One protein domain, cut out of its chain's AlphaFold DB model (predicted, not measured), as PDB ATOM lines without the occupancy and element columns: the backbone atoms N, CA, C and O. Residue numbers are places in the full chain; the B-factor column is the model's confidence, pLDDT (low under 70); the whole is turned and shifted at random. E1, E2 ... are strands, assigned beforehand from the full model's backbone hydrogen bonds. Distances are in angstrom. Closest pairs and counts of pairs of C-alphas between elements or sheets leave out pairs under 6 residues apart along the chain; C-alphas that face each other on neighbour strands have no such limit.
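This is residues 207 to 387 of the 390 residues of an uncharacterized protein of Sulfurovum sp. (strain NBC37-1) (UniProt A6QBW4). Three antiparallel sheets are stacked partly face to face: the twisted sheet E1 E2 E3 E4 is the middle layer, with the twisted sheet E8 E9 E10 E11 over one of its faces and the small sheet E5 E6 E7 over the other. E1 is in the core, where the sheets come together; a loop of residues 347 to 365 reaches far out at one end, and a long stretch without named strands, residues 286 to 321, runs along the outside from E7 to E8. The printed part has 181 residues with eleven named strands, E1 to E11 in order along the chain, and no named helix; its class is all strand. It is compact, with a radius of gyration of the C-alphas of 17.5 A and spans of 61 by 41 by 28 A.

E1 covers residues 207 to 216 and measures 25.8 A; it starts at C-alpha 207, (-12.331, -32.948, 38.677), and bends by 61 degrees at residue 213. E2, residues 222 to 233, is the longest strand by residues at 32.6 A, and bends by 54 degrees at residue 225. E3, residues 236 to 246, measures 29.9 A and bends by 55 degrees at residue 243; E4 covers residues 252 to 258. The small sheet has E5, residues 264 to 268, E6, residues 271 to 276, and E7, residues 279 to 285, with C-alpha 285 at (9.164, -38.373, 22.998). E8, residues 322 to 332, measures 25.5 A and bends by 63 degrees at residue 328. E9, residues 338 to 346, measures 24.4 A; E10, residues 366 to 374, measures 24.5 A; E11, residues 380 to 386, ends at C-alpha 386, (-11.081, -42.131, 34.216).

E1 E2 E3 E4 is a meander, each strand the antiparallel neighbour of the one before, and it is strongly twisted, its strands' lines turning by 73 degrees from edge to edge. Within hydrogen-bond range are N 210 and O 227 of the hairpin E1 and E2, 2.9 A, N 228 and O 240 of E2 and E3, 2.8 A, and N 256 and O 243 of E3 and E4, 2.8 A. E8 E9 E10 E11 is a second meander, strongly twisted too, with N 331 and O 339 at 2.8 A, N 344 and O 368 at 2.8 A, and N 384 and O 371 at 2.8 A. The third meander, E5 E6 E7, has N 273 and O 266 at 2.8 A and N 274 and O 282 at 2.9 A. The three form a stack of sheets, face to face in turn. The first two have strands at 10 degrees to each other and facing parts 9.5 A centre to centre; the closest C-alphas of E1 and E10 are those of Ser 210 and Ala 369, 4.5 A apart, and of E1 and E8 those of Asp 212 and Ser 328, 5.0 A. The strands of E5 E6 E7 stand at 47 degrees to those of E1 E2 E3 E4, and the closest C-alphas of E1 and E5 are those of Val 215 and Val 266, 6.5 A apart. E4 is apart from E8, E9, E10 and E11.

The C-alphas farthest apart are those of Lys 295 and Ser 357, 60.7 A. The printed part has no cut. The links E7 to E8, 36 residues, and E9 to E10, 19 residues, are long; the others are tight. Residues 283 to 284 of E7 pair with residues 290 to 291, antiparallel. The mean pLDDT of the printed part is 80.2, and residues 232 to 236, 296 to 325 and 346 to 366 hold the 56 residues under 70.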
ATOM      1  N   ASN A 207     -13.236 -33.049  39.812       73.56
ATOM      2  CA  ASN A 207     -12.331 -32.948  38.677       73.56
ATOM      3  C   ASN A 207     -13.007 -33.633  37.490       73.56
ATOM      4  O   ASN A 207     -13.135 -34.851  37.487       73.56
ATOM      5  N   TYR A 208     -13.398 -32.854  36.493       80.12
ATOM      6  CA  TYR A 208     -13.925 -33.360  35.234       80.12
ATOM      7  C   TYR A 208     -12.767 -33.633  34.285       80.12
ATOM      8  O   TYR A 208     -11.796 -32.863  34.256       80.12
ATOM      9  N   GLN A 209     -12.872 -34.694  33.496       88.25
ATOM     10  CA  GLN A 209     -11.927 -34.973  32.426       88.25
ATOM     11  C   GLN A 209     -12.688 -35.499  31.211       88.25
ATOM     12  O   GLN A 209     -13.490 -36.413  31.332       88.25
ATOM     13  N   SER A 210     -12.418 -34.928  30.042       90.12
ATOM     14  CA  SER A 210     -12.936 -35.392  28.753       90.12
ATOM     15  C   SER A 210     -11.768 -35.696  27.826       90.12
ATOM     16  O   SER A 210     -10.728 -35.038  27.918       90.12
ATOM     17  N   TYR A 211     -11.919 -36.669  26.928       93.50
ATOM     18  CA  TYR A 211     -10.968 -36.897  25.840       93.50
ATOM     19  C   TYR A 211     -11.610 -36.611  24.491       93.50
ATOM     20  O   TYR A 211     -12.720 -37.058  24.210       93.50
ATOM     21  N   ASP A 212     -10.863 -35.907  23.647       91.50
ATOM     22  CA  ASP A 212     -11.343 -35.370  22.375       91.50
ATOM     23  C   ASP A 212     -10.616 -35.987  21.176       91.50
ATOM     24  O   ASP A 212     -11.153 -35.993  20.069       91.50
ATOM     25  N   LYS A 213      -9.380 -36.480  21.373       94.62
ATOM     26  CA  LYS A 213      -8.575 -37.120  20.319       94.62
ATOM     27  C   LYS A 213      -7.829 -38.342  20.818       94.62
ATOM     28  O   LYS A 213      -7.344 -38.351  21.951       94.62
ATOM     29  N   ILE A 214      -7.659 -39.317  19.931       95.69
ATOM     30  CA  ILE A 214      -6.861 -40.520  20.165       95.69
ATOM     31  C   ILE A 214      -5.961 -40.827  18.969       95.69
ATOM     32  O   ILE A 214      -6.379 -40.761  17.820       95.69
ATOM     33  N   VAL A 215      -4.720 -41.222  19.240       96.25
ATOM     34  CA  VAL A 215      -3.852 -41.865  18.245       96.25
ATOM     35  C   VAL A 215      -3.088 -43.022  18.874       96.25
ATOM     36  O   VAL A 215      -2.919 -43.088  20.094       96.25
ATOM     37  N   LEU A 216      -2.608 -43.925  18.025       96.62
ATOM     38  CA  LEU A 216      -1.824 -45.087  18.426       96.62
ATOM     39  C   LEU A 216      -0.382 -44.943  17.939       96.62
ATOM     40  O   LEU A 216      -0.136 -44.320  16.906       96.62
ATOM     41  N   ASP A 217       0.562 -45.521  18.680       96.62
ATOM     42  CA  ASP A 217       1.889 -45.830  18.138       96.62
ATOM     43  C   ASP A 217       1.920 -47.229  17.495       96.62
ATOM     44  O   ASP A 217       0.963 -47.999  17.596       96.62
ATOM     45  N   ASP A 218       3.046 -47.585  16.874       95.38
ATOM     46  CA  ASP A 218       3.225 -48.879  16.194       95.38
ATOM     47  C   ASP A 218       3.128 -50.088  17.145       95.38
ATOM     48  O   ASP A 218       2.920 -51.220  16.712       95.38
ATOM     49  N   LYS A 219       3.256 -49.864  18.461       96.12
ATOM     50  CA  LYS A 219       3.100 -50.892  19.503       96.12
ATOM     51  C   LYS A 219       1.662 -50.968  20.032       96.12
ATOM     52  O   LYS A 219       1.379 -51.776  20.918       96.12
ATOM     53  N   GLY A 220       0.757 -50.130  19.524       95.94
ATOM     54  CA  GLY A 220      -0.621 -50.013  19.990       95.94
ATOM     55  C   GLY A 220      -0.760 -49.305  21.340       95.94
ATOM     56  O   GLY A 220      -1.800 -49.437  21.985       95.94
ATOM     57  N   ASN A 221       0.264 -48.578  21.806       97.69
ATOM     58  CA  ASN A 221       0.084 -47.683  22.947       97.69
ATOM     59  C   ASN A 221      -0.798 -46.513  22.532       97.69
ATOM     60  O   ASN A 221      -0.747 -46.038  21.400       97.69
ATOM     61  N   ILE A 222      -1.570 -46.031  23.492       97.81
ATOM     62  CA  ILE A 222      -2.631 -45.070  23.263       97.81
ATOM     63  C   ILE A 222      -2.159 -43.702  23.730       97.81
ATOM     64  O   ILE A 222      -1.638 -43.557  24.836       97.81
ATOM     65  N   TYR A 223      -2.384 -42.695  22.900       97.81
ATOM     66  CA  TYR A 223      -2.148 -41.298  23.218       97.81
ATOM     67  C   TYR A 223      -3.469 -40.568  23.109       97.81
ATOM     68  O   TYR A 223      -4.109 -40.617  22.059       97.81
ATOM     69  N   VAL A 224      -3.870 -39.906  24.188       97.00
ATOM     70  CA  VAL A 224      -5.145 -39.195  24.258       97.00
ATOM     71  C   VAL A 224      -4.921 -37.729  24.568       97.00
ATOM     72  O   VAL A 224      -4.089 -37.372  25.407       97.00
ATOM     73  N   LEU A 225      -5.662 -36.882  23.864       96.56
ATOM     74  CA  LEU A 225      -5.735 -35.451  24.109       96.56
ATOM     75  C   LEU A 225      -7.110 -35.134  24.678       96.56
ATOM     76  O   LEU A 225      -8.113 -35.651  24.188       96.56
ATOM     77  N   GLY A 226      -7.150 -34.276  25.686       94.88
ATOM     78  CA  GLY A 226      -8.401 -33.927  26.331       94.88
ATOM     79  C   GLY A 226      -8.330 -32.675  27.176       94.88
ATOM     80  O   GLY A 226      -7.279 -32.032  27.294       94.88
ATOM     81  N   SER A 227      -9.452 -32.364  27.807       92.38
ATOM     82  CA  SER A 227      -9.591 -31.247  28.726       92.38
ATOM     83  C   SER A 227      -9.830 -31.750  30.146       92.38
ATOM     84  O   SER A 227     -10.392 -32.817  30.375       92.38
ATOM     85  N   VAL A 228      -9.354 -30.986  31.120       89.94
ATOM     86  CA  VAL A 228      -9.632 -31.198  32.535       89.94
ATOM     87  C   VAL A 228     -10.215 -29.917  33.071       89.94
ATOM     88  O   VAL A 228      -9.595 -28.860  32.943       89.94
ATOM     89  N   ILE A 229     -11.344 -30.029  33.754       85.56
ATOM     90  CA  ILE A 229     -11.955 -28.925  34.474       85.56
ATOM     91  C   ILE A 229     -11.847 -29.242  35.962       85.56
ATOM     92  O   ILE A 229     -12.324 -30.269  36.431       85.56
ATOM     93  N   LYS A 230     -11.172 -28.382  36.722       82.56
ATOM     94  CA  LYS A 230     -11.086 -28.501  38.179       82.56
ATOM     95  C   LYS A 230     -11.982 -27.462  38.821       82.56
ATOM     96  O   LYS A 230     -11.751 -26.267  38.626       82.56
ATOM     97  N   SER A 231     -12.946 -27.913  39.614       71.81
ATOM     98  CA  SER A 231     -13.729 -27.043  40.484       71.81
ATOM     99  C   SER A 231     -13.069 -26.969  41.865       71.81
ATOM    100  O   SER A 231     -12.747 -27.995  42.471       71.81
ATOM    101  N   LYS A 232     -12.810 -25.748  42.352       62.16
ATOM    102  CA  LYS A 232     -12.434 -25.522  43.764       62.16
ATOM    103  C   LYS A 232     -13.671 -25.325  44.644       62.16
ATOM    104  O   LYS A 232     -13.656 -25.746  45.795       62.16
ATOM    105  N   LEU A 233     -14.697 -24.690  44.079       60.81
ATOM    106  CA  LEU A 233     -16.034 -24.411  44.606       60.81
ATOM    107  C   LEU A 233     -16.994 -24.447  43.404       60.81
ATOM    108  O   LEU A 233     -16.535 -24.216  42.281       60.81
ATOM    109  N   SER A 234     -18.286 -24.729  43.615       56.59
ATOM    110  CA  SER A 234     -19.257 -25.062  42.546       56.59
ATOM    111  C   SER A 234     -19.311 -24.085  41.366       56.59
ATOM    112  O   SER A 234     -19.735 -24.480  40.291       56.59
ATOM    113  N   ASP A 235     -18.847 -22.846  41.536       57.31
ATOM    114  CA  ASP A 235     -18.991 -21.786  40.534       57.31
ATOM    115  C   ASP A 235     -17.643 -21.313  39.937       57.31
ATOM    116  O   ASP A 235     -17.627 -20.500  39.013       57.31
ATOM    117  N   GLU A 236     -16.500 -21.825  40.419       60.84
ATOM    118  CA  GLU A 236     -15.167 -21.495  39.893       60.84
ATOM    119  C   GLU A 236     -14.498 -22.709  39.245       60.84
ATOM    120  O   GLU A 236     -13.990 -23.615  39.918       60.84
ATOM    121  N   TYR A 237     -14.438 -22.683  37.915       70.19
ATOM    122  CA  TYR A 237     -13.839 -23.738  37.108       70.19
ATOM    123  C   TYR A 237     -12.510 -23.279  36.509       70.19
ATOM    124  O   TYR A 237     -12.448 -22.334  35.726       70.19
ATOM    125  N   ASN A 238     -11.430 -23.987  36.840       82.25
ATOM    126  CA  ASN A 238     -10.158 -23.856  36.138       82.25
ATOM    127  C   ASN A 238     -10.030 -24.989  35.125       82.25
ATOM    128  O   ASN A 238      -9.905 -26.150  35.521       82.25
ATOM    129  N   SER A 239     -10.012 -24.659  33.835       86.88
ATOM    130  CA  SER A 239      -9.792 -25.638  32.774       86.88
ATOM    131  C   SER A 239      -8.339 -25.650  32.292       86.88
ATOM    132  O   SER A 239      -7.638 -24.635  32.287       86.88
ATOM    133  N   PHE A 240      -7.844 -26.826  31.919       92.31
ATOM    134  CA  PHE A 240      -6.572 -26.984  31.221       92.31
ATOM    135  C   PHE A 240      -6.562 -28.253  30.380       92.31
ATOM    136  O   PHE A 240      -7.275 -29.205  30.671       92.31
ATOM    137  N   TYR A 241      -5.695 -28.290  29.374       94.25
ATOM    138  CA  TYR A 241      -5.569 -29.443  28.490       94.25
ATOM    139  C   TYR A 241      -4.542 -30.441  28.995       94.25
ATOM    140  O   TYR A 241      -3.559 -30.074  29.651       94.25
ATOM    141  N   VAL A 242      -4.762 -31.707  28.661       95.94
ATOM    142  CA  VAL A 242      -3.879 -32.812  29.018       95.94
ATOM    143  C   VAL A 242      -3.579 -33.690  27.816       95.94
ATOM    144  O   VAL A 242      -4.452 -33.970  27.004       95.94
ATOM    145  N   LEU A 243      -2.323 -34.120  27.729       97.12
ATOM    146  CA  LEU A 243      -1.883 -35.216  26.876       97.12
ATOM    147  C   LEU A 243      -1.484 -36.371  27.782       97.12
ATOM    148  O   LEU A 243      -0.618 -36.210  28.647       97.12
ATOM    149  N   GLU A 244      -2.081 -37.532  27.570       97.31
ATOM    150  CA  GLU A 244      -1.813 -38.713  28.380       97.31
ATOM    151  C   GLU A 244      -1.446 -39.906  27.502       97.31
ATOM    152  O   GLU A 244      -1.909 -40.030  26.367       97.31
ATOM    153  N   LYS A 245      -0.586 -40.776  28.036       97.44
ATOM    154  CA  LYS A 245      -0.206 -42.039  27.404       97.44
ATOM    155  C   LYS A 245      -0.721 -43.206  28.226       97.44
ATOM    156  O   LYS A 245      -0.484 -43.257  29.435       97.44
ATOM    157  N   TYR A 246      -1.302 -44.183  27.547       97.25
ATOM    158  CA  TYR A 246      -1.717 -45.465  28.098       97.25
ATOM    159  C   TYR A 246      -1.053 -46.615  27.339       97.25
ATOM    160  O   TYR A 246      -0.691 -46.490  26.170       97.25
ATOM    161  N   THR A 247      -0.884 -47.754  28.002       97.19
ATOM    162  CA  THR A 247      -0.545 -49.008  27.323       97.19
ATOM    163  C   THR A 247      -1.738 -49.514  26.507       97.19
ATOM    164  O   THR A 247      -2.872 -49.075  26.702       97.19
ATOM    165  N   ASN A 248      -1.511 -50.498  25.636       95.50
ATOM    166  CA  ASN A 248      -2.564 -51.185  24.870       95.50
ATOM    167  C   ASN A 248      -3.619 -51.926  25.732       95.50
ATOM    168  O   ASN A 248      -4.669 -52.323  25.218       95.50
ATOM    169  N   ASN A 249      -3.348 -52.090  27.032       94.56
ATOM    170  CA  ASN A 249      -4.242 -52.654  28.049       94.56
ATOM    171  C   ASN A 249      -4.872 -51.561  28.940       94.56
ATOM    172  O   ASN A 249      -5.398 -51.839  30.018       94.56
ATOM    173  N   GLY A 250      -4.745 -50.291  28.547       92.19
ATOM    174  CA  GLY A 250      -5.340 -49.160  29.253       92.19
ATOM    175  C   GLY A 250      -4.656 -48.806  30.578       92.19
ATOM    176  O   GLY A 250      -5.284 -48.190  31.437       92.19
ATOM    177  N   LYS A 251      -3.397 -49.201  30.822       94.81
ATOM    178  CA  LYS A 251      -2.645 -48.742  32.010       94.81
ATOM    179  C   LYS A 251      -2.021 -47.377  31.725       94.81
ATOM    180  O   LYS A 251      -1.278 -47.252  30.754       94.81
ATOM    181  N   ARG A 252      -2.285 -46.370  32.565       95.31
ATOM    182  CA  ARG A 252      -1.685 -45.030  32.430       95.31
ATOM    183  C   ARG A 252      -0.166 -45.112  32.604       95.31
ATOM    184  O   ARG A 252       0.315 -45.687  33.575       95.31
ATOM    185  N   VAL A 253       0.580 -44.537  31.663       96.94
ATOM    186  CA  VAL A 253       2.051 -44.484  31.670       96.94
ATOM    187  C   VAL A 253       2.534 -43.108  32.122       96.94
ATOM    188  O   VAL A 253       3.400 -43.011  32.984       96.94
ATOM    189  N   TRP A 254       1.983 -42.033  31.552       97.62
ATOM    190  CA  TRP A 254       2.297 -40.661  31.957       97.62
ATOM    191  C   TRP A 254       1.179 -39.683  31.574       97.62
ATOM    192  O   TRP A 254       0.371 -39.967  30.692       97.62
ATOM    193  N   SER A 255       1.171 -38.505  32.213       95.88
ATOM    194  CA  SER A 255       0.255 -37.386  31.935       95.88
ATOM    195  C   SER A 255       1.027 -36.064  31.856       95.88
ATOM    196  O   SER A 255       1.987 -35.843  32.604       95.88
ATOM    197  N   LYS A 256       0.648 -35.187  30.921       96.94
ATOM    198  CA  LYS A 256       1.264 -33.873  30.697       96.94
ATOM    199  C   LYS A 256       0.198 -32.796  30.594       96.94
ATOM    200  O   LYS A 256      -0.647 -32.832  29.708       96.94
ATOM    201  N   LYS A 257       0.292 -31.789  31.466       95.94
ATOM    202  CA  LYS A 257      -0.488 -30.553  31.357       95.94
ATOM    203  C   LYS A 257       0.037 -29.711  30.193       95.94
ATOM    204  O   LYS A 257       1.239 -29.455  30.104       95.94
ATOM    205  N   LEU A 258      -0.866 -29.261  29.334       94.62
ATOM    206  CA  LEU A 258      -0.569 -28.447  28.161       94.62
ATOM    207  C   LEU A 258      -0.976 -26.984  28.381       94.62
ATOM    208  O   LEU A 258      -1.830 -26.670  29.212       94.62
ATOM    209  N   LYS A 259      -0.344 -26.083  27.623       90.75
ATOM    210  CA  LYS A 259      -0.731 -24.668  27.513       90.75
ATOM    211  C   LYS A 259      -1.415 -24.440  26.159       90.75
ATOM    212  O   LYS A 259      -0.976 -25.006  25.161       90.75
ATOM    213  N   GLY A 260      -2.416 -23.562  26.123       89.88
ATOM    214  CA  GLY A 260      -3.192 -23.261  24.913       89.88
ATOM    215  C   GLY A 260      -4.302 -24.280  24.642       89.88
ATOM    216  O   GLY A 260      -4.600 -25.088  25.512       89.88
ATOM    217  N   TYR A 261      -4.905 -24.208  23.452       90.94
ATOM    218  CA  TYR A 261      -6.065 -25.008  23.036       90.94
ATOM    219  C   TYR A 261      -5.638 -26.009  21.946       90.94
ATOM    220  O   TYR A 261      -5.711 -25.682  20.762       90.94
ATOM    221  N   PRO A 262      -5.038 -27.156  22.293       93.25
ATOM    222  CA  PRO A 262      -4.617 -28.137  21.306       93.25
ATOM    223  C   PRO A 262      -5.846 -28.738  20.611       93.25
ATOM    224  O   PRO A 262      -6.823 -29.080  21.266       93.25
ATOM    225  N   THR A 263      -5.799 -28.856  19.287       91.50
ATOM    226  CA  THR A 263      -6.923 -29.332  18.465       91.50
ATOM    227  C   THR A 263      -6.646 -30.682  17.813       91.50
ATOM    228  O   THR A 263      -7.579 -31.396  17.451       91.50
ATOM    229  N   SER A 264      -5.372 -31.065  17.672       92.69
ATOM    230  CA  SER A 264      -5.006 -32.356  17.096       92.69
ATOM    231  C   SER A 264      -3.675 -32.899  17.615       92.69
ATOM    232  O   SER A 264      -2.871 -32.205  18.248       92.69
ATOM    233  N   LEU A 265      -3.472 -34.188  17.356       94.75
ATOM    234  CA  LEU A 265      -2.385 -35.010  17.867       94.75
ATOM    235  C   LEU A 265      -1.944 -35.984  16.759       94.75
ATOM    236  O   LEU A 265      -2.783 -36.504  16.027       94.75
ATOM    237  N   VAL A 266      -0.638 -36.214  16.620       93.81
ATOM    238  CA  VAL A 266      -0.042 -37.208  15.707       93.81
ATOM    239  C   VAL A 266       1.080 -37.943  16.425       93.81
ATOM    240  O   VAL A 266       1.862 -37.316  17.137       93.81
ATOM    241  N   VAL A 267       1.219 -39.246  16.187       94.31
ATOM    242  CA  VAL A 267       2.412 -40.010  16.572       94.31
ATOM    243  C   VAL A 267       3.146 -40.467  15.318       94.31
ATOM    244  O   VAL A 267       2.542 -41.047  14.422       94.31
ATOM    245  N   LYS A 268       4.444 -40.158  15.227       93.19
ATOM    246  CA  LYS A 268       5.317 -40.558  14.112       93.19
ATOM    247  C   LYS A 268       6.774 -40.574  14.568       93.19
ATOM    248  O   LYS A 268       7.177 -39.701  15.331       93.19
ATOM    249  N   ASN A 269       7.572 -41.530  14.092       92.50
ATOM    250  CA  ASN A 269       9.020 -41.604  14.346       92.50
ATOM    251  C   ASN A 269       9.389 -41.489  15.840       92.50
ATOM    252  O   ASN A 269      10.279 -40.729  16.216       92.50
ATOM    253  N   SER A 270       8.679 -42.209  16.715       94.06
ATOM    254  CA  SER A 270       8.867 -42.147  18.178       94.06
ATOM    255  C   SER A 270       8.633 -40.768  18.825       94.06
ATOM    256  O   SER A 270       9.065 -40.507  19.957       94.06
ATOM    257  N   LEU A 271       7.914 -39.886  18.133       95.00
ATOM    258  CA  LEU A 271       7.538 -38.562  18.603       95.00
ATOM    259  C   LEU A 271       6.020 -38.391  18.576       95.00
ATOM    260  O   LEU A 271       5.321 -38.935  17.726       95.00
ATOM    261  N   VAL A 272       5.531 -37.605  19.530       95.75
ATOM    262  CA  VAL A 272       4.144 -37.178  19.676       95.75
ATOM    263  C   VAL A 272       4.092 -35.687  19.380       95.75
ATOM    264  O   VAL A 272       4.725 -34.898  20.082       95.75
ATOM    265  N   TYR A 273       3.346 -35.302  18.357       94.88
ATOM    266  CA  TYR A 273       3.183 -33.927  17.905       94.88
ATOM    267  C   TYR A 273       1.800 -33.430  18.305       94.88
ATOM    268  O   TYR A 273       0.802 -34.086  18.014       94.88
ATOM    269  N   VAL A 274       1.741 -32.271  18.959       94.69
ATOM    270  CA  VAL A 274       0.489 -31.629  19.374       94.69
ATOM    271  C   VAL A 274       0.327 -30.318  18.623       94.69
ATOM    272  O   VAL A 274       1.234 -29.477  18.637       94.69
ATOM    273  N   PHE A 275      -0.834 -30.121  18.008       93.31
ATOM    274  CA  PHE A 275      -1.141 -28.956  17.184       93.31
ATOM    275  C   PHE A 275      -2.296 -28.144  17.772       93.31
ATOM    276  O   PHE A 275      -3.115 -28.657  18.526       93.31
ATOM    277  N   ASN A 276      -2.361 -26.870  17.402       92.44
ATOM    278  CA  ASN A 276      -3.498 -25.969  17.595       92.44
ATOM    279  C   ASN A 276      -3.684 -25.254  16.256       92.44
ATOM    280  O   ASN A 276      -2.731 -24.666  15.742       92.44
ATOM    281  N   ASP A 277      -4.861 -25.407  15.659       87.25
ATOM    282  CA  ASP A 277      -5.209 -24.868  14.339       87.25
ATOM    283  C   ASP A 277      -4.134 -25.156  13.277       87.25
ATOM    284  O   ASP A 277      -3.636 -24.259  12.596       87.25
ATOM    285  N   LYS A 278      -3.716 -26.429  13.180       85.94
ATOM    286  CA  LYS A 278      -2.664 -26.932  12.265       85.94
ATOM    287  C   LYS A 278      -1.249 -26.401  12.542       85.94
ATOM    288  O   LYS A 278      -0.298 -26.830  11.894       85.94
ATOM    289  N   LYS A 279      -1.061 -25.523  13.532       89.19
ATOM    290  CA  LYS A 279       0.259 -25.051  13.974       89.19
ATOM    291  C   LYS A 279       0.800 -25.960  15.067       89.19
ATOM    292  O   LYS A 279       0.151 -26.159  16.095       89.19
ATOM    293  N   LEU A 280       2.009 -26.482  14.871       91.75
ATOM    294  CA  LEU A 280       2.692 -27.301  15.871       91.75
ATOM    295  C   LEU A 280       2.941 -26.476  17.145       91.75
ATOM    296  O   LEU A 280       3.509 -25.387  17.086       91.75
ATOM    297  N   LYS A 281       2.522 -26.998  18.301       93.44
ATOM    298  CA  LYS A 281       2.680 -26.339  19.607       93.44
ATOM    299  C   LYS A 281       3.742 -26.978  20.475       93.44
ATOM    300  O   LYS A 281       4.466 -26.267  21.167       93.44
ATOM    301  N   VAL A 282       3.815 -28.303  20.488       94.75
ATOM    302  CA  VAL A 282       4.792 -29.024  21.301       94.75
ATOM    303  C   VAL A 282       5.015 -30.426  20.755       94.75
ATOM    304  O   VAL A 282       4.103 -31.042  20.203       94.75
ATOM    305  N   THR A 283       6.233 -30.924  20.955       95.06
ATOM    306  CA  THR A 283       6.626 -32.290  20.630       95.06
ATOM    307  C   THR A 283       7.093 -33.009  21.893       95.06
ATOM    308  O   THR A 283       7.848 -32.450  22.696       95.06
ATOM    309  N   TYR A 284       6.681 -34.260  22.062       96.31
ATOM    310  CA  TYR A 284       7.131 -35.144  23.136       96.31
ATOM    311  C   TYR A 284       7.736 -36.421  22.560       96.31
ATOM    312  O   TYR A 284       7.292 -36.920  21.534       96.31
ATOM    313  N   ARG A 285       8.729 -36.989  23.241       96.31
ATOM    314  CA  ARG A 285       9.164 -38.373  22.998       96.31
ATOM    315  C   ARG A 285       8.134 -39.349  23.573       96.31
ATOM    316  O   ARG A 285       7.373 -38.985  24.471       96.31
ATOM    317  N   LEU A 286       8.146 -40.615  23.142       96.06
ATOM    318  CA  LEU A 286       7.202 -41.630  23.652       96.06
ATOM    319  C   LEU A 286       7.273 -41.854  25.180       96.06
ATOM    320  O   LEU A 286       6.321 -42.385  25.760       96.06
ATOM    321  N   ASN A 287       8.368 -41.452  25.835       95.94
ATOM    322  CA  ASN A 287       8.546 -41.476  27.295       95.94
ATOM    323  C   ASN A 287       8.057 -40.194  28.008       95.94
ATOM    324  O   ASN A 287       8.275 -40.033  29.205       95.94
ATOM    325  N   GLY A 288       7.436 -39.259  27.285       95.50
ATOM    326  CA  GLY A 288       6.869 -38.029  27.836       95.50
ATOM    327  C   GLY A 288       7.879 -36.899  28.067       95.50
ATOM    328  O   GLY A 288       7.487 -35.828  28.539       95.50
ATOM    329  N   LYS A 289       9.167 -37.082  27.744       96.69
ATOM    330  CA  LYS A 289      10.137 -35.976  27.762       96.69
ATOM    331  C   LYS A 289       9.834 -35.019  26.609       96.69
ATOM    332  O   LYS A 289       9.643 -35.453  25.472       96.69
ATOM    333  N   LYS A 290       9.773 -33.717  26.905       95.38
ATOM    334  CA  LYS A 290       9.598 -32.674  25.886       95.38
ATOM    335  C   LYS A 290      10.802 -32.706  24.939       95.38
ATOM    336  O   LYS A 290      11.933 -32.818  25.401       95.38
ATOM    337  N   SER A 291      10.555 -32.629  23.637       92.50
ATOM    338  CA  SER A 291      11.596 -32.528  22.613       92.50
ATOM    339  C   SER A 291      11.707 -31.084  22.133       92.50
ATOM    340  O   SER A 291      10.698 -30.376  22.068       92.50
ATOM    341  N   SER A 292      12.916 -30.648  21.777       87.81
ATOM    342  CA  SER A 292      13.106 -29.427  20.993       87.81
ATOM    343  C   SER A 292      12.424 -29.572  19.627       87.81
ATOM    344  O   SER A 292      12.231 -30.689  19.128       87.81
ATOM    345  N   PHE A 293      12.007 -28.443  19.051       79.12
ATOM    346  CA  PHE A 293      11.403 -28.410  17.724       79.12
ATOM    347  C   PHE A 293      12.446 -28.836  16.686       79.12
ATOM    348  O   PHE A 293      13.345 -28.070  16.353       79.12
ATOM    349  N   GLY A 294      12.336 -30.066  16.187       70.44
ATOM    350  CA  GLY A 294      12.973 -30.443  14.927       70.44
ATOM    351  C   GLY A 294      12.268 -29.769  13.746       70.44
ATOM    352  O   GLY A 294      11.172 -29.222  13.901       70.44
ATOM    353  N   LYS A 295      12.882 -29.831  12.556       73.44
ATOM    354  CA  LYS A 295      12.288 -29.360  11.294       73.44
ATOM    355  C   LYS A 295      10.860 -29.914  11.178       73.44
ATOM    356  O   LYS A 295      10.661 -31.129  11.244       73.44
ATOM    357  N   VAL A 296       9.867 -29.026  11.093       69.56
ATOM    358  CA  VAL A 296       8.450 -29.411  11.073       69.56
ATOM    359  C   VAL A 296       8.195 -30.188   9.790       69.56
ATOM    360  O   VAL A 296       8.194 -29.617   8.703       69.56
ATOM    361  N   VAL A 297       7.991 -31.497   9.903       68.00
ATOM    362  CA  VAL A 297       7.469 -32.285   8.789       68.00
ATOM    363  C   VAL A 297       6.011 -31.878   8.638       68.00
ATOM    364  O   VAL A 297       5.232 -32.040   9.579       68.00
ATOM    365  N   ALA A 298       5.645 -31.306   7.492       65.69
ATOM    366  CA  ALA A 298       4.254 -31.022   7.179       65.69
ATOM    367  C   ALA A 298       3.473 -32.342   7.231       65.69
ATOM    368  O   ALA A 298       3.675 -33.230   6.405       65.69
ATOM    369  N   VAL A 299       2.622 -32.504   8.243       66.12
ATOM    370  CA  VAL A 299       1.736 -33.663   8.342       66.12
ATOM    371  C   VAL A 299       0.382 -33.234   7.802       66.12
ATOM    372  O   VAL A 299      -0.325 -32.461   8.446       66.12
ATOM    373  N   SER A 300       0.008 -33.725   6.618       61.00
ATOM    374  CA  SER A 300      -1.365 -33.578   6.141       61.00
ATOM    375  C   SER A 300      -2.265 -34.485   6.981       61.00
ATOM    376  O   SER A 300      -2.249 -35.707   6.820       61.00
ATOM    377  N   GLN A 301      -3.040 -33.915   7.897       61.97
ATOM    378  CA  GLN A 301      -4.108 -34.657   8.559       61.97
ATOM    379  C   GLN A 301      -5.359 -34.609   7.681       61.97
ATOM    380  O   GLN A 301      -5.863 -33.530   7.375       61.97
ATOM    381  N   LYS A 302      -5.874 -35.779   7.287       64.75
ATOM    382  CA  LYS A 302      -7.276 -35.897   6.875       64.75
ATOM    383  C   LYS A 302      -8.106 -35.887   8.157       64.75
ATOM    384  O   LYS A 302      -8.063 -36.854   8.914       64.75
ATOM    385  N   GLU A 303      -8.800 -34.788   8.430       58.78
ATOM    386  CA  GLU A 303      -9.762 -34.732   9.533       58.78
ATOM    387  C   GLU A 303     -10.888 -35.732   9.261       58.78
ATOM    388  O   GLU A 303     -11.511 -35.720   8.198       58.78
ATOM    389  N   LYS A 304     -11.125 -36.630  10.215       57.62
ATOM    390  CA  LYS A 304     -12.246 -37.564  10.178       57.62
ATOM    391  C   LYS A 304     -13.276 -37.057  11.180       57.62
ATOM    392  O   LYS A 304     -13.114 -37.251  12.378       57.62
ATOM    393  N   ASN A 305     -14.294 -36.350  10.697       49.97
ATOM    394  CA  ASN A 305     -15.390 -35.901  11.551       49.97
ATOM    395  C   ASN A 305     -16.302 -37.090  11.850       49.97
ATOM    396  O   ASN A 305     -16.928 -37.646  10.949       49.97
ATOM    397  N   ILE A 306     -16.350 -37.494  13.116       52.97
ATOM    398  CA  ILE A 306     -17.282 -38.495  13.626       52.97
ATOM    399  C   ILE A 306     -18.249 -37.717  14.504       52.97
ATOM    400  O   ILE A 306     -17.982 -37.505  15.679       52.97
ATOM    401  N   TYR A 307     -19.331 -37.216  13.920       44.44
ATOM    402  CA  TYR A 307     -20.401 -36.645  14.728       44.44
ATOM    403  C   TYR A 307     -21.358 -37.764  15.158       44.44
ATOM    404  O   TYR A 307     -21.815 -38.554  14.332       44.44
ATOM    405  N   GLU A 308     -21.598 -37.823  16.472       50.44
ATOM    406  CA  GLU A 308     -22.790 -38.384  17.125       50.44
ATOM    407  C   GLU A 308     -23.097 -39.871  16.886       50.44
ATOM    408  O   GLU A 308     -24.235 -40.261  16.631       50.44
ATOM    409  N   LYS A 309     -22.101 -40.751  17.039       51.97
ATOM    410  CA  LYS A 309     -22.392 -42.181  17.233       51.97
ATOM    411  C   LYS A 309     -22.406 -42.517  18.719       51.97
ATOM    412  O   LYS A 309     -21.378 -42.408  19.383       51.97
ATOM    413  N   LYS A 310     -23.567 -42.947  19.221       54.12
ATOM    414  CA  LYS A 310     -23.713 -43.505  20.570       54.12
ATOM    415  C   LYS A 310     -23.025 -44.866  20.636       54.12
ATOM    416  O   LYS A 310     -23.174 -45.687  19.732       54.12
ATOM    417  N   TYR A 311     -22.267 -45.097  21.698       55.38
ATOM    418  CA  TYR A 311     -21.638 -46.381  21.982       55.38
ATOM    419  C   TYR A 311     -21.897 -46.753  23.433       55.38
ATOM    420  O   TYR A 311     -21.578 -45.986  24.334       55.38
ATOM    421  N   SER A 312     -22.451 -47.942  23.648       58.69
ATOM    422  CA  SER A 312     -22.753 -48.472  24.975       58.69
ATOM    423  C   SER A 312     -21.818 -49.655  25.251       58.69
ATOM    424  O   SER A 312     -22.116 -50.767  24.818       58.69
ATOM    425  N   PRO A 313     -20.662 -49.443  25.905       57.31
ATOM    426  CA  PRO A 313     -19.717 -50.523  26.185       57.31
ATOM    427  C   PRO A 313     -20.334 -51.622  27.054       57.31
ATOM    428  O   PRO A 313     -20.934 -51.364  28.102       57.31
ATOM    429  N   GLU A 314     -20.101 -52.873  26.671       54.75
ATOM    430  CA  GLU A 314     -20.295 -54.009  27.566       54.75
ATOM    431  C   GLU A 314     -19.177 -54.016  28.629       54.75
ATOM    432  O   GLU A 314     -18.011 -53.782  28.311       54.75
ATOM    433  N   GLY A 315     -19.516 -54.265  29.902       48.22
ATOM    434  CA  GLY A 315     -18.527 -54.450  30.978       48.22
ATOM    435  C   GLY A 315     -18.072 -53.202  31.752       48.22
ATOM    436  O   GLY A 315     -17.059 -53.277  32.442       48.22
ATOM    437  N   LEU A 316     -18.784 -52.068  31.675       51.34
ATOM    438  CA  LEU A 316     -18.502 -50.925  32.555       51.34
ATOM    439  C   LEU A 316     -18.955 -51.163  34.007       51.34
ATOM    440  O   LEU A 316     -19.979 -51.819  34.222       51.34
ATOM    441  N   PRO A 317     -18.237 -50.588  34.993       41.09
ATOM    442  CA  PRO A 317     -18.473 -50.835  36.413       41.09
ATOM    443  C   PRO A 317     -19.826 -50.324  36.927       41.09
ATOM    444  O   PRO A 317     -20.292 -50.840  37.939       41.09
ATOM    445  N   ASN A 318     -20.485 -49.365  36.257       48.47
ATOM    446  CA  ASN A 318     -21.756 -48.826  36.750       48.47
ATOM    447  C   ASN A 318     -22.764 -48.426  35.654       48.47
ATOM    448  O   ASN A 318     -23.058 -47.254  35.434       48.47
ATOM    449  N   LYS A 319     -23.359 -49.422  34.984       46.50
ATOM    450  CA  LYS A 319     -24.405 -49.204  33.960       46.50
ATOM    451  C   LYS A 319     -25.660 -48.471  34.469       46.50
ATOM    452  O   LYS A 319     -26.440 -48.013  33.646       46.50
ATOM    453  N   LYS A 320     -25.898 -48.423  35.787       45.62
ATOM    454  CA  LYS A 320     -27.102 -47.811  36.378       45.62
ATOM    455  C   LYS A 320     -26.998 -46.289  36.523       45.62
ATOM    456  O   LYS A 320     -28.029 -45.633  36.584       45.62
ATOM    457  N   GLU A 321     -25.784 -45.746  36.591       43.56
ATOM    458  CA  GLU A 321     -25.537 -44.312  36.819       43.56
ATOM    459  C   GLU A 321     -25.159 -43.555  35.541       43.56
ATOM    460  O   GLU A 321     -25.364 -42.344  35.446       43.56
ATOM    461  N   ALA A 322     -24.622 -44.270  34.553       46.28
ATOM    462  CA  ALA A 322     -24.269 -43.720  33.258       46.28
ATOM    463  C   ALA A 322     -25.520 -43.538  32.396       46.28
ATOM    464  O   ALA A 322     -26.208 -44.504  32.063       46.28
ATOM    465  N   THR A 323     -25.811 -42.294  32.025       50.59
ATOM    466  CA  THR A 323     -27.031 -41.956  31.268       50.59
ATOM    467  C   THR A 323     -26.778 -41.788  29.774       50.59
ATOM    468  O   THR A 323     -27.650 -42.109  28.968       50.59
ATOM    469  N   ASP A 324     -25.581 -41.331  29.391       61.84
ATOM    470  CA  ASP A 324     -25.161 -41.236  27.992       61.84
ATOM    471  C   ASP A 324     -23.636 -41.370  27.846       61.84
ATOM    472  O   ASP A 324     -22.868 -41.128  28.783       61.84
ATOM    473  N   PHE A 325     -23.204 -41.734  26.638       68.94
ATOM    474  CA  PHE A 325     -21.799 -41.858  26.256       68.94
ATOM    475  C   PHE A 325     -21.558 -41.113  24.947       68.94
ATOM    476  O   PHE A 325     -22.056 -41.499  23.885       68.94
ATOM    477  N   TYR A 326     -20.729 -40.076  25.008       78.38
ATOM    478  CA  TYR A 326     -20.336 -39.299  23.842       78.38
ATOM    479  C   TYR A 326     -18.996 -39.793  23.318       78.38
ATOM    480  O   TYR A 326     -17.976 -39.648  23.990       78.38
ATOM    481  N   LEU A 327     -18.986 -40.365  22.113       83.44
ATOM    482  CA  LEU A 327     -17.749 -40.675  21.401       83.44
ATOM    483  C   LEU A 327     -17.178 -39.415  20.753       83.44
ATOM    484  O   LEU A 327     -17.861 -38.760  19.967       83.44
ATOM    485  N   SER A 328     -15.908 -39.132  21.026       86.38
ATOM    486  CA  SER A 328     -15.198 -37.990  20.447       86.38
ATOM    487  C   SER A 328     -14.308 -38.389  19.270       86.38
ATOM    488  O   SER A 328     -14.203 -37.649  18.291       86.38
ATOM    489  N   ASP A 329     -13.631 -39.540  19.363       90.12
ATOM    490  CA  ASP A 329     -12.664 -39.986  18.353       90.12
ATOM    491  C   ASP A 329     -12.392 -41.498  18.435       90.12
ATOM    492  O   ASP A 329     -12.693 -42.149  19.442       90.12
ATOM    493  N   TYR A 330     -11.796 -42.064  17.380       92.25
ATOM    494  CA  TYR A 330     -11.314 -43.444  17.380       92.25
ATOM    495  C   TYR A 330     -10.030 -43.640  16.574       92.25
ATOM    496  O   TYR A 330      -9.750 -42.947  15.600       92.25
ATOM    497  N   ALA A 331      -9.288 -44.687  16.927       91.44
ATOM    498  CA  ALA A 331      -8.136 -45.168  16.182       91.44
ATOM    499  C   ALA A 331      -8.238 -46.681  15.949       91.44
ATOM    500  O   ALA A 331      -8.840 -47.405  16.738       91.44
ATOM    501  N   LYS A 332      -7.653 -47.168  14.854       91.81
ATOM    502  CA  LYS A 332      -7.622 -48.594  14.508       91.81
ATOM    503  C   LYS A 332      -6.173 -49.071  14.508       91.81
ATOM    504  O   LYS A 332      -5.325 -48.387  13.942       91.81
ATOM    505  N   ASP A 333      -5.892 -50.207  15.143       93.75
ATOM    506  CA  ASP A 333      -4.566 -50.830  15.059       93.75
ATOM    507  C   ASP A 333      -4.433 -51.742  13.826       93.75
ATOM    508  O   ASP A 333      -5.406 -52.027  13.123       93.75
ATOM    509  N   ASN A 334      -3.219 -52.238  13.573       93.12
ATOM    510  CA  ASN A 334      -2.925 -53.101  12.420       93.12
ATOM    511  C   ASN A 334      -3.644 -54.463  12.473       93.12
ATOM    512  O   ASN A 334      -3.759 -55.130  11.452       93.12
ATOM    513  N   LYS A 335      -4.146 -54.879  13.644       95.31
ATOM    514  CA  LYS A 335      -4.949 -56.107  13.815       95.31
ATOM    515  C   LYS A 335      -6.446 -55.844  13.627       95.31
ATOM    516  O   LYS A 335      -7.268 -56.749  13.737       95.31
ATOM    517  N   GLY A 336      -6.802 -54.593  13.366       90.62
ATOM    518  CA  GLY A 336      -8.159 -54.134  13.179       90.62
ATOM    519  C   GLY A 336      -8.957 -53.920  14.457       90.62
ATOM    520  O   GLY A 336     -10.157 -53.678  14.350       90.62
ATOM    521  N   ASN A 337      -8.322 -53.959  15.633       92.12
ATOM    522  CA  ASN A 337      -8.974 -53.537  16.870       92.12
ATOM    523  C   ASN A 337      -9.243 -52.033  16.812       92.12
ATOM    524  O   ASN A 337      -8.445 -51.272  16.257       92.12
ATOM    525  N   ILE A 338     -10.348 -51.608  17.410       91.12
ATOM    526  CA  ILE A 338     -10.779 -50.213  17.437       91.12
ATOM    527  C   ILE A 338     -10.608 -49.692  18.859       91.12
ATOM    528  O   ILE A 338     -11.053 -50.318  19.813       91.12
ATOM    529  N   TYR A 339      -9.976 -48.540  19.004       92.06
ATOM    530  CA  TYR A 339      -9.835 -47.827  20.264       92.06
ATOM    531  C   TYR A 339     -10.652 -46.557  20.164       92.06
ATOM    532  O   TYR A 339     -10.542 -45.843  19.173       92.06
ATOM    533  N   ILE A 340     -11.455 -46.279  21.173       91.81
ATOM    534  CA  ILE A 340     -12.360 -45.133  21.204       91.81
ATOM    535  C   ILE A 340     -12.076 -44.287  22.432       91.81
ATOM    536  O   ILE A 340     -11.686 -44.809  23.481       91.81
ATOM    537  N   VAL A 341     -12.292 -42.986  22.283       92.19
ATOM    538  CA  VAL A 341     -12.278 -42.032  23.389       92.19
ATOM    539  C   VAL A 341     -13.531 -41.189  23.383       92.19
ATOM    540  O   VAL A 341     -14.154 -40.979  22.341       92.19
ATOM    541  N   GLY A 342     -13.888 -40.705  24.561       88.69
ATOM    542  CA  GLY A 342     -15.108 -39.954  24.731       88.69
ATOM    543  C   GLY A 342     -15.297 -39.446  26.144       88.69
ATOM    544  O   GLY A 342     -14.348 -39.342  26.928       88.69
ATOM    545  N   SER A 343     -16.555 -39.168  26.451       84.62
ATOM    546  CA  SER A 343     -17.010 -38.802  27.784       84.62
ATOM    547  C   SER A 343     -18.221 -39.638  28.174       84.62
ATOM    548  O   SER A 343     -19.123 -39.848  27.367       84.62
ATOM    549  N   GLU A 344     -18.241 -40.092  29.414       81.19
ATOM    550  CA  GLU A 344     -19.410 -40.659  30.078       81.19
ATOM    551  C   GLU A 344     -20.104 -39.564  30.875       81.19
ATOM    552  O   GLU A 344     -19.428 -38.780  31.542       81.19
ATOM    553  N   VAL A 345     -21.431 -39.490  30.776       72.94
ATOM    554  CA  VAL A 345     -22.222 -38.481  31.483       72.94
ATOM    555  C   VAL A 345     -22.922 -39.080  32.687       72.94
ATOM    556  O   VAL A 345     -23.780 -39.962  32.570       72.94
ATOM    557  N   PHE A 346     -22.584 -38.519  33.842       69.75
ATOM    558  CA  PHE A 346     -23.211 -38.811  35.118       69.75
ATOM    559  C   PHE A 346     -23.979 -37.598  35.623       69.75
ATOM    560  O   PHE A 346     -23.524 -36.460  35.502       69.75
ATOM    561  N   TYR A 347     -25.102 -37.859  36.284       65.75
ATOM    562  CA  TYR A 347     -25.834 -36.850  37.035       65.75
ATOM    563  C   TYR A 347     -25.732 -37.163  38.534       65.75
ATOM    564  O   TYR A 347     -26.586 -37.865  39.076       65.75
ATOM    565  N   PRO A 348     -24.712 -36.649  39.247       57.78
ATOM    566  CA  PRO A 348     -24.480 -36.964  40.662       57.78
ATOM    567  C   PRO A 348     -25.637 -36.551  41.587       57.78
ATOM    568  O   PRO A 348     -25.663 -36.935  42.753       57.78
ATOM    569  N   SER A 349     -26.586 -35.754  41.093       55.94
ATOM    570  CA  SER A 349     -27.766 -35.284  41.826       55.94
ATOM    571  C   SER A 349     -29.104 -35.796  41.272       55.94
ATOM    572  O   SER A 349     -30.143 -35.235  41.629       55.94
ATOM    573  N   GLY A 350     -29.081 -36.863  40.466       56.84
ATOM    574  CA  GLY A 350     -30.258 -37.442  39.803       56.84
ATOM    575  C   GLY A 350     -30.487 -36.861  38.406       56.84
ATOM    576  O   GLY A 350     -29.959 -35.793  38.094       56.84
ATOM    577  N   SER A 351     -31.230 -37.574  37.556       58.03
ATOM    578  CA  SER A 351     -31.429 -37.185  36.155       58.03
ATOM    579  C   SER A 351     -32.266 -35.896  36.026       58.03
ATOM    580  O   SER A 351     -32.943 -35.499  36.980       58.03
ATOM    581  N   PRO A 352     -32.254 -35.216  34.859       56.75
ATOM    582  CA  PRO A 352     -33.057 -34.003  34.649       56.75
ATOM    583  C   PRO A 352     -34.554 -34.225  34.834       56.75
ATOM    584  O   PRO A 352     -35.265 -33.295  35.217       56.75
ATOM    585  N   ASP A 353     -35.001 -35.453  34.589       59.12
ATOM    586  CA  ASP A 353     -36.396 -35.858  34.697       59.12
ATOM    587  C   ASP A 353     -36.801 -36.124  36.161       59.12
ATOM    588  O   ASP A 353     -37.977 -36.025  36.506       59.12
ATOM    589  N   ASP A 354     -35.827 -36.312  37.061       59.94
ATOM    590  CA  ASP A 354     -36.026 -36.497  38.507       59.94
ATOM    591  C   ASP A 354     -36.055 -35.168  39.287       59.94
ATOM    592  O   ASP A 354     -35.855 -35.129  40.509       59.94
ATOM    593  N   VAL A 355     -36.252 -34.033  38.606       57.00
ATOM    594  CA  VAL A 355     -36.343 -32.710  39.240       57.00
ATOM    595  C   VAL A 355     -37.814 -32.302  39.411       57.00
ATOM    596  O   VAL A 355     -38.397 -31.754  38.475       57.00
ATOM    597  N   PRO A 356     -38.427 -32.493  40.605       61.47
ATOM    598  CA  PRO A 356     -39.726 -31.926  40.929       61.47
ATOM    599  C   PRO A 356     -39.865 -30.451  40.551       61.47
ATOM    600  O   PRO A 356     -38.957 -29.637  40.756       61.47
ATOM    601  N   SER A 357     -41.047 -30.105  40.040       59.62
ATOM    602  CA  SER A 357     -41.407 -28.735  39.677       59.62
ATOM    603  C   SER A 357     -41.154 -27.767  40.838       59.62
ATOM    604  O   SER A 357     -41.581 -27.998  41.968       59.62
ATOM    605  N   GLY A 358     -40.443 -26.670  40.561       59.16
ATOM    606  CA  GLY A 358     -40.132 -25.629  41.548       59.16
ATOM    607  C   GLY A 358     -38.869 -25.864  42.385       59.16
ATOM    608  O   GLY A 358     -38.475 -24.973  43.142       59.16
ATOM    609  N   GLU A 359     -38.186 -27.000  42.229       58.16
ATOM    610  CA  GLU A 359     -36.881 -27.234  42.844       58.16
ATOM    611  C   GLU A 359     -35.723 -26.986  41.872       58.16
ATOM    612  O   GLU A 359     -35.868 -26.977  40.652       58.16
ATOM    613  N   CYS A 360     -34.532 -26.762  42.426       51.03
ATOM    614  CA  CYS A 360     -33.294 -26.749  41.655       51.03
ATOM    615  C   CYS A 360     -32.404 -27.890  42.114       51.03
ATOM    616  O   CYS A 360     -31.725 -27.789  43.137       51.03
ATOM    617  N   GLY A 361     -32.409 -28.969  41.340       50.94
ATOM    618  CA  GLY A 361     -31.286 -29.889  41.283       50.94
ATOM    619  C   GLY A 361     -30.235 -29.318  40.346       50.94
ATOM    620  O   GLY A 361     -30.562 -28.788  39.286       50.94
ATOM    621  N   ASN A 362     -28.967 -29.418  40.729       51.53
ATOM    622  CA  ASN A 362     -27.939 -29.477  39.706       51.53
ATOM    623  C   ASN A 362     -28.242 -30.725  38.890       51.53
ATOM    624  O   ASN A 362     -28.103 -31.826  39.396       51.53
ATOM    625  N   VAL A 363     -28.637 -30.584  37.641       56.31
ATOM    626  CA  VAL A 363     -28.198 -31.573  36.665       56.31
ATOM    627  C   VAL A 363     -26.900 -31.049  36.104       56.31
ATOM    628  O   VAL A 363     -26.825 -30.547  34.992       56.31
ATOM    629  N   GLU A 364     -25.893 -31.019  36.978       59.19
ATOM    630  CA  GLU A 364     -24.525 -30.874  36.516       59.19
ATOM    631  C   GLU A 364     -24.205 -32.186  35.820       59.19
ATOM    632  O   GLU A 364     -24.098 -33.223  36.470       59.19
ATOM    633  N   GLU A 365     -24.129 -32.132  34.495       65.25
ATOM    634  CA  GLU A 365     -23.528 -33.197  33.711       65.25
ATOM    635  C   GLU A 365     -22.062 -33.291  34.129       65.25
ATOM    636  O   GLU A 365     -21.252 -32.386  33.901       65.25
ATOM    637  N   VAL A 366     -21.722 -34.377  34.816       68.19
ATOM    638  CA  VAL A 366     -20.337 -34.716  35.104       68.19
ATOM    639  C   VAL A 366     -19.847 -35.583  33.963       68.19
ATOM    640  O   VAL A 366     -20.357 -36.676  33.746       68.19
ATOM    641  N   HIS A 367     -18.833 -35.089  33.259       74.06
ATOM    642  CA  HIS A 367     -18.141 -35.849  32.230       74.06
ATOM    643  C   HIS A 367     -16.940 -36.585  32.839       74.06
ATOM    644  O   HIS A 367     -15.977 -35.945  33.283       74.06
ATOM    645  N   GLY A 368     -17.010 -37.917  32.856       80.38
ATOM    646  CA  GLY A 368     -15.882 -38.812  33.117       80.38
ATOM    647  C   GLY A 368     -15.214 -39.218  31.807       80.38
ATOM    648  O   GLY A 368     -15.890 -39.451  30.805       80.38
ATOM    649  N   ALA A 369     -13.884 -39.295  31.767       85.75
ATOM    650  CA  ALA A 369     -13.192 -39.569  30.509       85.75
ATOM    651  C   ALA A 369     -13.284 -41.063  30.181       85.75
ATOM    652  O   ALA A 369     -12.890 -41.893  31.000       85.75
ATOM    653  N   LEU A 370     -13.740 -41.419  28.981       89.81
ATOM    654  CA  LEU A 370     -13.848 -42.814  28.549       89.81
ATOM    655  C   LEU A 370     -12.687 -43.179  27.620       89.81
ATOM    656  O   LEU A 370     -12.403 -42.458  26.662       89.81
ATOM    657  N   ILE A 371     -12.067 -44.335  27.861       91.88
ATOM    658  CA  ILE A 371     -11.213 -45.029  26.889       91.88
ATOM    659  C   ILE A 371     -11.671 -46.482  26.807       91.88
ATOM    660  O   ILE A 371     -11.766 -47.159  27.829       91.88
ATOM    661  N   ALA A 372     -11.900 -46.998  25.602       91.38
ATOM    662  CA  ALA A 372     -12.202 -48.413  25.421       91.38
ATOM    663  C   ALA A 372     -11.501 -49.010  24.203       91.38
ATOM    664  O   ALA A 372     -11.182 -48.314  23.238       91.38
ATOM    665  N   LYS A 373     -11.279 -50.322  24.265       92.81
ATOM    666  CA  LYS A 373     -10.774 -51.152  23.177       92.81
ATOM    667  C   LYS A 373     -11.841 -52.158  22.772       92.81
ATOM    668  O   LYS A 373     -12.343 -52.915  23.598       92.81
ATOM    669  N   LEU A 374     -12.104 -52.211  21.479       90.38
ATOM    670  CA  LEU A 374     -12.953 -53.168  20.794       90.38
ATOM    671  C   LEU A 374     -12.086 -54.070  19.922       90.38
ATOM    672  O   LEU A 374     -11.111 -53.611  19.327       90.38
ATOM    673  N   ASN A 375     -12.441 -55.342  19.804       91.62
ATOM    674  CA  ASN A 375     -11.801 -56.212  18.826       91.62
ATOM    675  C   ASN A 375     -12.281 -55.890  17.397       91.62
ATOM    676  O   ASN A 375     -13.162 -55.054  17.190       91.62
ATOM    677  N   SER A 376     -11.721 -56.566  16.394       89.88
ATOM    678  CA  SER A 376     -12.090 -56.371  14.982       89.88
ATOM    679  C   SER A 376     -13.555 -56.685  14.649       89.88
ATOM    680  O   SER A 376     -14.042 -56.259  13.605       89.88
ATOM    681  N   LYS A 377     -14.270 -57.388  15.539       86.88
ATOM    682  CA  LYS A 377     -15.711 -57.671  15.444       86.88
ATOM    683  C   LYS A 377     -16.573 -56.647  16.196       86.88
ATOM    684  O   LYS A 377     -17.778 -56.834  16.295       86.88
ATOM    685  N   GLY A 378     -15.968 -55.606  16.772       81.00
ATOM    686  CA  GLY A 378     -16.666 -54.580  17.548       81.00
ATOM    687  C   GLY A 378     -17.014 -54.975  18.987       81.00
ATOM    688  O   GLY A 378     -17.638 -54.178  19.678       81.00
ATOM    689  N   LYS A 379     -16.602 -56.158  19.474       84.56
ATOM    690  CA  LYS A 379     -16.848 -56.561  20.872       84.56
ATOM    691  C   LYS A 379     -15.859 -55.889  21.815       84.56
ATOM    692  O   LYS A 379     -14.663 -55.844  21.512       84.56
ATOM    693  N   THR A 380     -16.336 -55.417  22.964       87.44
ATOM    694  CA  THR A 380     -15.497 -54.778  23.982       87.44
ATOM    695  C   THR A 380     -14.486 -55.773  24.546       87.44
ATOM    696  O   THR A 380     -14.843 -56.834  25.043       87.44
ATOM    697  N   VAL A 381     -13.201 -55.432  24.444       90.19
ATOM    698  CA  VAL A 381     -12.095 -56.168  25.076       90.19
ATOM    699  C   VAL A 381     -11.867 -55.622  26.480       90.19
ATOM    700  O   VAL A 381     -11.725 -56.382  27.429       90.19
ATOM    701  N   TRP A 382     -11.823 -54.295  26.602       91.50
ATOM    702  CA  TRP A 382     -11.782 -53.591  27.878       91.50
ATOM    703  C   TRP A 382     -12.310 -52.165  27.706       91.50
ATOM    704  O   TRP A 382     -12.211 -51.582  26.626       91.50
ATOM    705  N   ALA A 383     -12.831 -51.588  28.784       87.12
ATOM    706  CA  ALA A 383     -13.240 -50.191  28.861       87.12
ATOM    707  C   ALA A 383     -12.847 -49.620  30.228       87.12
ATOM    708  O   ALA A 383     -12.819 -50.349  31.220       87.12
ATOM    709  N   LYS A 384     -12.491 -48.336  30.268       86.06
ATOM    710  CA  LYS A 384     -12.121 -47.624  31.491       86.06
ATOM    711  C   LYS A 384     -12.724 -46.232  31.502       86.06
ATOM    712  O   LYS A 384     -12.556 -45.476  30.545       86.06
ATOM    713  N   VAL A 385     -13.344 -45.921  32.629       83.00
ATOM    714  CA  VAL A 385     -13.747 -44.574  33.021       83.00
ATOM    715  C   VAL A 385     -12.612 -44.003  33.849       83.00
ATOM    716  O   VAL A 385     -12.070 -44.692  34.713       83.00
ATOM    717  N   ILE A 386     -12.195 -42.784  33.542       82.19
ATOM    718  CA  ILE A 386     -11.081 -42.131  34.216       82.19
ATOM    719  C   ILE A 386     -11.640 -40.996  35.053       82.19
ATOM    720  O   ILE A 386     -11.801 -39.873  34.570       82.19
ATOM    721  N   ASP A 387     -11.881 -41.314  36.320       71.00
ATOM    722  CA  ASP A 387     -12.166 -40.329  37.347       71.00
ATOM    723  C   ASP A 387     -10.864 -39.854  37.980       71.00
ATOM    724  O   ASP A 387      -9.985 -40.618  38.371       71.00
TER     725      ASP A 387